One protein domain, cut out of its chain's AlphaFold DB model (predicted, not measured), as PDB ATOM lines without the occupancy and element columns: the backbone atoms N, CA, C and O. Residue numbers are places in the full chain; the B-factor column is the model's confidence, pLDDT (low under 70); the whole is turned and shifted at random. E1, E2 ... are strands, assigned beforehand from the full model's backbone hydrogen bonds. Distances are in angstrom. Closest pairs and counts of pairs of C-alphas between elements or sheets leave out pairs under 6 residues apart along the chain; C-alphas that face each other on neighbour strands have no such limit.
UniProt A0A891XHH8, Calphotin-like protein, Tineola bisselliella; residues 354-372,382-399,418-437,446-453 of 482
ATOM      1  N   VAL A 354     199.524 104.927 200.169       74.94
ATOM      2  CA  VAL A 354     200.570 105.772 199.584       74.94
ATOM      3  C   VAL A 354     201.761 104.892 199.240       74.94
ATOM      4  O   VAL A 354     202.390 104.319 200.131       74.94
ATOM      5  N   VAL A 355     202.063 104.780 197.951       76.88
ATOM      6  CA  VAL A 355     203.180 103.986 197.433       76.88
ATOM      7  C   VAL A 355     204.166 104.932 196.760       76.88
ATOM      8  O   VAL A 355     203.808 105.587 195.790       76.88
ATOM      9  N   ASP A 356     205.393 104.994 197.276       76.19
ATOM     10  CA  ASP A 356     206.494 105.769 196.692       76.19
ATOM     11  C   ASP A 356     207.609 104.795 196.291       76.19
ATOM     12  O   ASP A 356     208.169 104.087 197.132       76.19
ATOM     13  N   VAL A 357     207.889 104.690 194.991       74.75
ATOM     14  CA  VAL A 357     208.924 103.796 194.460       74.75
ATOM     15  C   VAL A 357     209.919 104.588 193.635       74.75
ATOM     16  O   VAL A 357     209.612 105.073 192.549       74.75
ATOM     17  N   THR A 358     211.161 104.628 194.116       76.88
ATOM     18  CA  THR A 358     212.283 105.228 193.396       76.88
ATOM     19  C   THR A 358     213.239 104.146 192.888       76.88
ATOM     20  O   THR A 358     213.972 103.522 193.662       76.88
ATOM     21  N   ALA A 359     213.284 103.946 191.569       68.56
ATOM     22  CA  ALA A 359     214.248 103.073 190.905       68.56
ATOM     23  C   ALA A 359     215.395 103.888 190.286       68.56
ATOM     24  O   ALA A 359     215.203 104.744 189.420       68.56
ATOM     25  N   GLY A 360     216.622 103.620 190.740       67.81
ATOM     26  CA  GLY A 360     217.836 104.231 190.199       67.81
ATOM     27  C   GLY A 360     218.542 103.341 189.169       67.81
ATOM     28  O   GLY A 360     218.691 102.143 189.393       67.81
ATOM     29  N   GLY A 361     219.067 103.942 188.095       72.75
ATOM     30  CA  GLY A 361     219.813 103.232 187.039       72.75
ATOM     31  C   GLY A 361     218.894 102.530 186.038       72.75
ATOM     32  O   GLY A 361     217.753 102.929 185.901       72.75
ATOM     33  N   ASP A 362     219.346 101.465 185.373       70.62
ATOM     34  CA  ASP A 362     218.542 100.725 184.373       70.62
ATOM     35  C   ASP A 362     217.547  99.726 185.019       70.62
ATOM     36  O   ASP A 362     217.149  98.722 184.426       70.62
ATOM     37  N   ALA A 363     217.180  99.962 186.280       66.94
ATOM     38  CA  ALA A 363     216.358  99.073 187.091       66.94
ATOM     39  C   ALA A 363     214.867  99.273 186.800       66.94
ATOM     40  O   ALA A 363     214.356 100.380 186.910       66.94
ATOM     41  N   THR A 364     214.133  98.200 186.501       71.19
ATOM     42  CA  THR A 364     212.684  98.299 186.282       71.19
ATOM     43  C   THR A 364     211.921  98.352 187.604       71.19
ATOM     44  O   THR A 364     212.184  97.547 188.511       71.19
ATOM     45  N   ALA A 365     210.939  99.250 187.678       71.81
ATOM     46  CA  ALA A 365     210.011  99.375 188.796       71.81
ATOM     47  C   ALA A 365     208.645  98.817 188.394       71.81
ATOM     48  O   ALA A 365     208.060  99.248 187.399       71.81
ATOM     49  N   THR A 366     208.122  97.863 189.163       75.38
ATOM     50  CA  THR A 366     206.748  97.381 188.993       75.38
ATOM     51  C   THR A 366     205.967  97.545 190.287       75.38
ATOM     52  O   THR A 366     206.323  96.958 191.311       75.38
ATOM     53  N   VAL A 367     204.885  98.315 190.229       76.12
ATOM     54  CA  VAL A 367     203.932  98.484 191.328       76.12
ATOM     55  C   VAL A 367     202.634  97.809 190.925       76.12
ATOM     56  O   VAL A 367     202.036  98.187 189.922       76.12
ATOM     57  N   ASN A 368     202.212  96.812 191.697       77.50
ATOM     58  CA  ASN A 368     200.881  96.235 191.584       77.50
ATOM     59  C   ASN A 368     200.114  96.551 192.868       77.50
ATOM     60  O   ASN A 368     200.478  96.076 193.948       77.50
ATOM     61  N   ASN A 369     199.109  97.407 192.754       76.56
ATOM     62  CA  ASN A 369     198.283  97.832 193.871       76.56
ATOM     63  C   ASN A 369     196.862  97.353 193.604       76.56
ATOM     64  O   ASN A 369     196.234  97.820 192.657       76.56
ATOM     65  N   ASN A 370     196.392  96.388 194.392       77.44
ATOM     66  CA  ASN A 370     195.056  95.835 194.228       77.44
ATOM     67  C   ASN A 370     194.285  96.018 195.536       77.44
ATOM     68  O   ASN A 370     194.519  95.305 196.518       77.44
ATOM     69  N   ASN A 371     193.411  97.025 195.561       72.44
ATOM     70  CA  ASN A 371     192.543  97.277 196.704       72.44
ATOM     71  C   ASN A 371     191.157  96.717 196.398       72.44
ATOM     72  O   ASN A 371     190.365  97.321 195.670       72.44
ATOM     73  N   ASP A 372     190.868  95.566 196.999       67.94
ATOM     74  CA  ASP A 372     189.531  94.981 197.035       67.94
ATOM     75  C   ASP A 372     188.875  95.356 198.369       67.94
ATOM     76  O   ASP A 372     189.075  94.707 199.400       67.94
ATOM     77  N   VAL A 382     188.364 105.280 198.990       72.94
ATOM     78  CA  VAL A 382     189.636 104.696 198.548       72.94
ATOM     79  C   VAL A 382     190.495 105.802 197.956       72.94
ATOM     80  O   VAL A 382     190.299 106.203 196.806       72.94
ATOM     81  N   ASN A 383     191.496 106.253 198.715       75.56
ATOM     82  CA  ASN A 383     192.493 107.199 198.223       75.56
ATOM     83  C   ASN A 383     193.823 106.482 197.982       75.56
ATOM     84  O   ASN A 383     194.538 106.125 198.923       75.56
ATOM     85  N   ASN A 384     194.175 106.316 196.710       77.19
ATOM     86  CA  ASN A 384     195.470 105.781 196.304       77.19
ATOM     87  C   ASN A 384     196.333 106.906 195.732       77.19
ATOM     88  O   ASN A 384     195.944 107.570 194.774       77.19
ATOM     89  N   ALA A 385     197.512 107.099 196.318       77.56
ATOM     90  CA  ALA A 385     198.554 107.967 195.788       77.56
ATOM     91  C   ALA A 385     199.782 107.114 195.465       77.56
ATOM     92  O   ALA A 385     200.421 106.573 196.369       77.56
ATOM     93  N   ILE A 386     200.089 106.963 194.181       77.62
ATOM     94  CA  ILE A 386     201.243 106.202 193.705       77.62
ATOM     95  C   ILE A 386     202.196 107.174 193.017       77.62
ATOM     96  O   ILE A 386     201.830 107.761 192.004       77.62
ATOM     97  N   ASP A 387     203.404 107.318 193.554       79.75
ATOM     98  CA  ASP A 387     204.507 108.051 192.931       79.75
ATOM     99  C   ASP A 387     205.591 107.041 192.532       79.75
ATOM    100  O   ASP A 387     206.130 106.317 193.374       79.75
ATOM    101  N   VAL A 388     205.865 106.924 191.232       76.19
ATOM    102  CA  VAL A 388     206.952 106.085 190.721       76.19
ATOM    103  C   VAL A 388     207.937 106.945 189.957       76.19
ATOM    104  O   VAL A 388     207.634 107.451 188.874       76.19
ATOM    105  N   SER A 389     209.158 107.030 190.475       78.62
ATOM    106  CA  SER A 389     210.268 107.683 189.793       78.62
ATOM    107  C   SER A 389     211.289 106.655 189.304       78.62
ATOM    108  O   SER A 389     211.843 105.866 190.070       78.62
ATOM    109  N   ALA A 390     211.545 106.646 187.996       72.50
ATOM    110  CA  ALA A 390     212.520 105.774 187.348       72.50
ATOM    111  C   ALA A 390     213.565 106.622 186.606       72.50
ATOM    112  O   ALA A 390     213.247 107.399 185.702       72.50
ATOM    113  N   GLY A 391     214.834 106.518 187.002       74.50
ATOM    114  CA  GLY A 391     215.937 107.182 186.295       74.50
ATOM    115  C   GLY A 391     216.468 106.353 185.117       74.50
ATOM    116  O   GLY A 391     216.327 105.143 185.119       74.50
ATOM    117  N   GLY A 392     217.153 106.967 184.145       77.31
ATOM    118  CA  GLY A 392     217.895 106.228 183.099       77.31
ATOM    119  C   GLY A 392     217.022 105.656 181.974       77.31
ATOM    120  O   GLY A 392     216.112 106.338 181.529       77.31
ATOM    121  N   ASP A 393     217.314 104.438 181.506       72.94
ATOM    122  CA  ASP A 393     216.508 103.717 180.494       72.94
ATOM    123  C   ASP A 393     215.512 102.727 181.149       72.94
ATOM    124  O   ASP A 393     215.041 101.768 180.532       72.94
ATOM    125  N   ALA A 394     215.218 102.922 182.437       70.50
ATOM    126  CA  ALA A 394     214.384 102.040 183.243       70.50
ATOM    127  C   ALA A 394     212.906 102.063 182.837       70.50
ATOM    128  O   ALA A 394     212.303 103.121 182.711       70.50
ATOM    129  N   ALA A 395     212.277 100.891 182.735       73.62
ATOM    130  CA  ALA A 395     210.832 100.806 182.551       73.62
ATOM    131  C   ALA A 395     210.090 100.868 183.896       73.62
ATOM    132  O   ALA A 395     210.432 100.140 184.836       73.62
ATOM    133  N   ALA A 396     209.043 101.689 183.962       74.75
ATOM    134  CA  ALA A 396     208.106 101.738 185.079       74.75
ATOM    135  C   ALA A 396     206.765 101.133 184.649       74.75
ATOM    136  O   ALA A 396     206.220 101.475 183.600       74.75
ATOM    137  N   THR A 397     206.225 100.210 185.438       77.50
ATOM    138  CA  THR A 397     204.892  99.642 185.214       77.50
ATOM    139  C   THR A 397     204.077  99.757 186.489       77.50
ATOM    140  O   THR A 397     204.450  99.186 187.512       77.50
ATOM    141  N   VAL A 398     202.966 100.479 186.426       78.25
ATOM    142  CA  VAL A 398     201.995 100.581 187.514       78.25
ATOM    143  C   VAL A 398     200.724  99.883 187.061       78.25
ATOM    144  O   VAL A 398     200.146 100.268 186.048       78.25
ATOM    145  N   ASN A 399     200.311  98.853 187.790       79.94
ATOM    146  CA  ASN A 399     199.012  98.214 187.635       79.94
ATOM    147  C   ASN A 399     198.210  98.473 188.910       79.94
ATOM    148  O   ASN A 399     198.611  98.057 189.997       79.94
ATOM    149  N   VAL A 418     198.039 108.789 190.267       75.94
ATOM    150  CA  VAL A 418     199.247 108.085 189.839       75.94
ATOM    151  C   VAL A 418     200.153 109.085 189.128       75.94
ATOM    152  O   VAL A 418     199.794 109.596 188.065       75.94
ATOM    153  N   ASP A 419     201.311 109.356 189.723       79.25
ATOM    154  CA  ASP A 419     202.398 110.130 189.126       79.25
ATOM    155  C   ASP A 419     203.518 109.161 188.730       79.25
ATOM    156  O   ASP A 419     204.036 108.409 189.559       79.25
ATOM    157  N   VAL A 420     203.853 109.124 187.438       74.44
ATOM    158  CA  VAL A 420     204.991 108.340 186.947       74.44
ATOM    159  C   VAL A 420     205.962 109.262 186.232       74.44
ATOM    160  O   VAL A 420     205.706 109.762 185.129       74.44
ATOM    161  N   SER A 421     207.130 109.427 186.843       77.75
ATOM    162  CA  SER A 421     208.228 110.210 186.300       77.75
ATOM    163  C   SER A 421     209.352 109.288 185.826       77.75
ATOM    164  O   SER A 421     210.090 108.692 186.606       77.75
ATOM    165  N   ALA A 422     209.496 109.168 184.506       71.25
ATOM    166  CA  ALA A 422     210.576 108.411 183.886       71.25
ATOM    167  C   ALA A 422     211.553 109.366 183.178       71.25
ATOM    168  O   ALA A 422     211.145 110.220 182.386       71.25
ATOM    169  N   GLY A 423     212.846 109.275 183.494       72.00
ATOM    170  CA  GLY A 423     213.897 109.996 182.765       72.00
ATOM    171  C   GLY A 423     214.279 109.283 181.462       72.00
ATOM    172  O   GLY A 423     214.037 108.099 181.333       72.00
ATOM    173  N   GLY A 424     214.907 109.971 180.500       73.38
ATOM    174  CA  GLY A 424     215.544 109.315 179.337       73.38
ATOM    175  C   GLY A 424     214.590 108.748 178.270       73.38
ATOM    176  O   GLY A 424     213.559 109.365 177.985       73.38
ATOM    177  N   ASP A 425     214.985 107.612 177.671       68.88
ATOM    178  CA  ASP A 425     214.220 106.813 176.685       68.88
ATOM    179  C   ASP A 425     213.336 105.740 177.373       68.88
ATOM    180  O   ASP A 425     212.885 104.774 176.754       68.88
ATOM    181  N   ALA A 426     213.111 105.889 178.677       67.06
ATOM    182  CA  ALA A 426     212.312 104.995 179.496       67.06
ATOM    183  C   ALA A 426     210.848 104.888 179.040       67.06
ATOM    184  O   ALA A 426     210.224 105.864 178.614       67.06
ATOM    185  N   THR A 427     210.265 103.702 179.217       70.88
ATOM    186  CA  THR A 427     208.838 103.458 178.989       70.88
ATOM    187  C   THR A 427     208.083 103.402 180.314       70.88
ATOM    188  O   THR A 427     208.450 102.671 181.235       70.88
ATOM    189  N   ALA A 428     206.999 104.170 180.408       73.00
ATOM    190  CA  ALA A 428     206.069 104.130 181.527       73.00
ATOM    191  C   ALA A 428     204.751 103.517 181.053       73.00
ATOM    192  O   ALA A 428     204.157 103.995 180.091       73.00
ATOM    193  N   THR A 429     204.304 102.450 181.711       76.38
ATOM    194  CA  THR A 429     202.989 101.844 181.469       76.38
ATOM    195  C   THR A 429     202.154 101.972 182.731       76.38
ATOM    196  O   THR A 429     202.548 101.469 183.780       76.38
ATOM    197  N   VAL A 430     201.007 102.639 182.630       77.81
ATOM    198  CA  VAL A 430     200.028 102.728 183.715       77.81
ATOM    199  C   VAL A 430     198.756 102.040 183.248       77.81
ATOM    200  O   VAL A 430     198.101 102.516 182.324       77.81
ATOM    201  N   ASN A 431     198.424 100.924 183.889       78.25
ATOM    202  CA  ASN A 431     197.127 100.276 183.783       78.25
ATOM    203  C   ASN A 431     196.354 100.593 185.058       78.25
ATOM    204  O   ASN A 431     196.820 100.301 186.158       78.25
ATOM    205  N   ASN A 432     195.213 101.252 184.906       76.44
ATOM    206  CA  ASN A 432     194.380 101.673 186.021       76.44
ATOM    207  C   ASN A 432     192.948 101.203 185.763       76.44
ATOM    208  O   ASN A 432     192.170 101.925 185.131       76.44
ATOM    209  N   ASP A 433     192.626  99.991 186.214       74.06
ATOM    210  CA  ASP A 433     191.295  99.413 186.064       74.06
ATOM    211  C   ASP A 433     190.480  99.687 187.335       74.06
ATOM    212  O   ASP A 433     190.493  98.943 188.317       74.06
ATOM    213  N   ASN A 434     189.725 100.786 187.304       67.88
ATOM    214  CA  ASN A 434     188.742 101.097 188.337       67.88
ATOM    215  C   ASN A 434     187.371 100.564 187.916       67.88
ATOM    216  O   ASN A 434     186.663 101.188 187.121       67.88
ATOM    217  N   ALA A 435     186.975  99.427 188.483       60.41
ATOM    218  CA  ALA A 435     185.631  98.894 188.328       60.41
ATOM    219  C   ALA A 435     184.791  99.273 189.555       60.41
ATOM    220  O   ALA A 435     184.886  98.652 190.608       60.41
ATOM    221  N   ALA A 436     183.943 100.295 189.422       57.66
ATOM    222  CA  ALA A 436     182.885 100.549 190.396       57.66
ATOM    223  C   ALA A 436     181.654  99.715 190.009       57.66
ATOM    224  O   ALA A 436     181.050  99.938 188.957       57.66
ATOM    225  N   SER A 437     181.267  98.743 190.835       57.62
ATOM    226  CA  SER A 437     180.005  98.020 190.642       57.62
ATOM    227  C   SER A 437     178.825  98.962 190.904       57.62
ATOM    228  O   SER A 437     178.788  99.549 191.979       57.62
ATOM    229  N   ASN A 446     187.466 110.060 190.592       70.12
ATOM    230  CA  ASN A 446     188.432 111.027 190.110       70.12
ATOM    231  C   ASN A 446     189.771 110.328 189.864       70.12
ATOM    232  O   ASN A 446     190.538 110.045 190.786       70.12
ATOM    233  N   ASN A 447     190.037 110.048 188.589       68.81
ATOM    234  CA  ASN A 447     191.282 109.437 188.141       68.81
ATOM    235  C   ASN A 447     192.192 110.504 187.539       68.81
ATOM    236  O   ASN A 447     191.941 110.997 186.436       68.81
ATOM    237  N   GLY A 448     193.259 110.836 188.262       65.56
ATOM    238  CA  GLY A 448     194.346 111.675 187.776       65.56
ATOM    239  C   GLY A 448     195.557 110.816 187.436       65.56
ATOM    240  O   GLY A 448     196.143 110.203 188.326       65.56
ATOM    241  N   VAL A 449     195.937 110.778 186.158       70.00
ATOM    242  CA  VAL A 449     197.217 110.208 185.719       70.00
ATOM    243  C   VAL A 449     198.038 111.339 185.117       70.00
ATOM    244  O   VAL A 449     197.662 111.891 184.081       70.00
ATOM    245  N   GLU A 450     199.146 111.687 185.765       67.81
ATOM    246  CA  GLU A 450     200.138 112.603 185.208       67.81
ATOM    247  C   GLU A 450     201.357 111.784 184.769       67.81
ATOM    248  O   GLU A 450     202.009 111.118 185.567       67.81
ATOM    249  N   ALA A 451     201.635 111.790 183.463       59.12
ATOM    250  CA  ALA A 451     202.823 111.163 182.894       59.12
ATOM    251  C   ALA A 451     203.812 112.250 182.460       59.12
ATOM    252  O   ALA A 451     203.454 113.177 181.723       59.12
ATOM    253  N   GLY A 452     205.068 112.129 182.895       55.94
ATOM    254  CA  GLY A 452     206.154 113.004 182.451       55.94
ATOM    255  C   GLY A 452     206.348 112.990 180.924       55.94
ATOM    256  O   GLY A 452     206.004 112.033 180.234       55.94
ATOM    257  N   SER A 453     206.930 114.062 180.381       44.09
ATOM    258  CA  SER A 453     206.909 114.479 178.965       44.09
ATOM    259  C   SER A 453     207.524 113.546 177.894       44.09
ATOM    260  O   SER A 453     207.679 113.992 176.759       44.09
TER     261      SER A 453
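Overview. This is residues 354 to 372, 382 to 399, 418 to 437 and 446 to 453 of the 482 residues of the protein "Calphotin-like protein" of Tineola bisselliella (UniProt A0A891XHH8). Two nearly flat sheets lie face to face as a sandwich, and the chain folds back from one to the other at one end in three stacked U-shaped turns: E1 with E2, E3 with E4, and E5 with E6. E7 adds a fourth strand to the first sheet, beside E5. The printed part has 65 residues with seven named strands, E1 to E7 in that order along the chain, and no named helix: the class is all strand. One sheet has the order E1, E3, E5, E7 and the other E2, E4, E6, each parallel throughout. The whole is compact, with a radius of gyration of the C-alphas of 11.9 A, and only just elongated, with spans of 39 by 20 by 15 A.

Along the chain. Find C-alpha 354 at (200.570, 105.772, 199.584); from there E1 runs over residues 354 to 359, 16.4 A. After a tight link, E2 takes residues 365 to 372, 22.5 A. Look next at C-alpha 382, at (189.636, 104.696, 198.548), where E3 begins; it holds residues 382 to 390, 25.5 A. E4 is residues 396 to 399, 10.1 A, and E5 is residues 418 to 422, 12.8 A. E6 is residues 428 to 436, 25.1 A. E7, residues 446 to 451, 16.1 A, ends at C-alpha 451, at (202.823, 111.163, 182.894).

Arrangement. Begin with E1, an edge strand, parallel to E3 at 9 degrees; N 355 and O 385 are 2.9 A apart, within hydrogen-bond range. E3 and E5 are parallel at 2 degrees, with N 419 and O 386 at 2.8 A. E5 and E7 are parallel at 4 degrees, with N 418 and O 448 at 3.1 A. In the other sheet, E2 and E4 are parallel at 11 degrees, with N 367 and O 397 at 2.9 A. E4 and E6 are parallel at 9 degrees, with N 398 and O 429 at 2.9 A. The sandwich, two sheets face to face, has 58 pairs of C-alphas within 10 A between its sheets, and their best planes are 8 degrees apart. The closest C-alphas of E1 and E2 are those of Ala 359 and Ala 365, 6.0 A apart. E1 and E6 are apart.

Size, cuts and confidence. The two C-alphas farthest apart are those of Gly 361 and Ser 437, 40.3 A. Look for three cuts: residues 373 to 381, 400 to 417 and 438 to 445 are not printed, with C-alpha gaps of 9.8 A, 10.1 A and 15.5 A. The links E1 to E2, E3 to E4 and E5 to E6 are tight. The mean pLDDT of the printed part is 72.2, and 16 residues are under 70, among them residues 434 to 437 and 450 to 453.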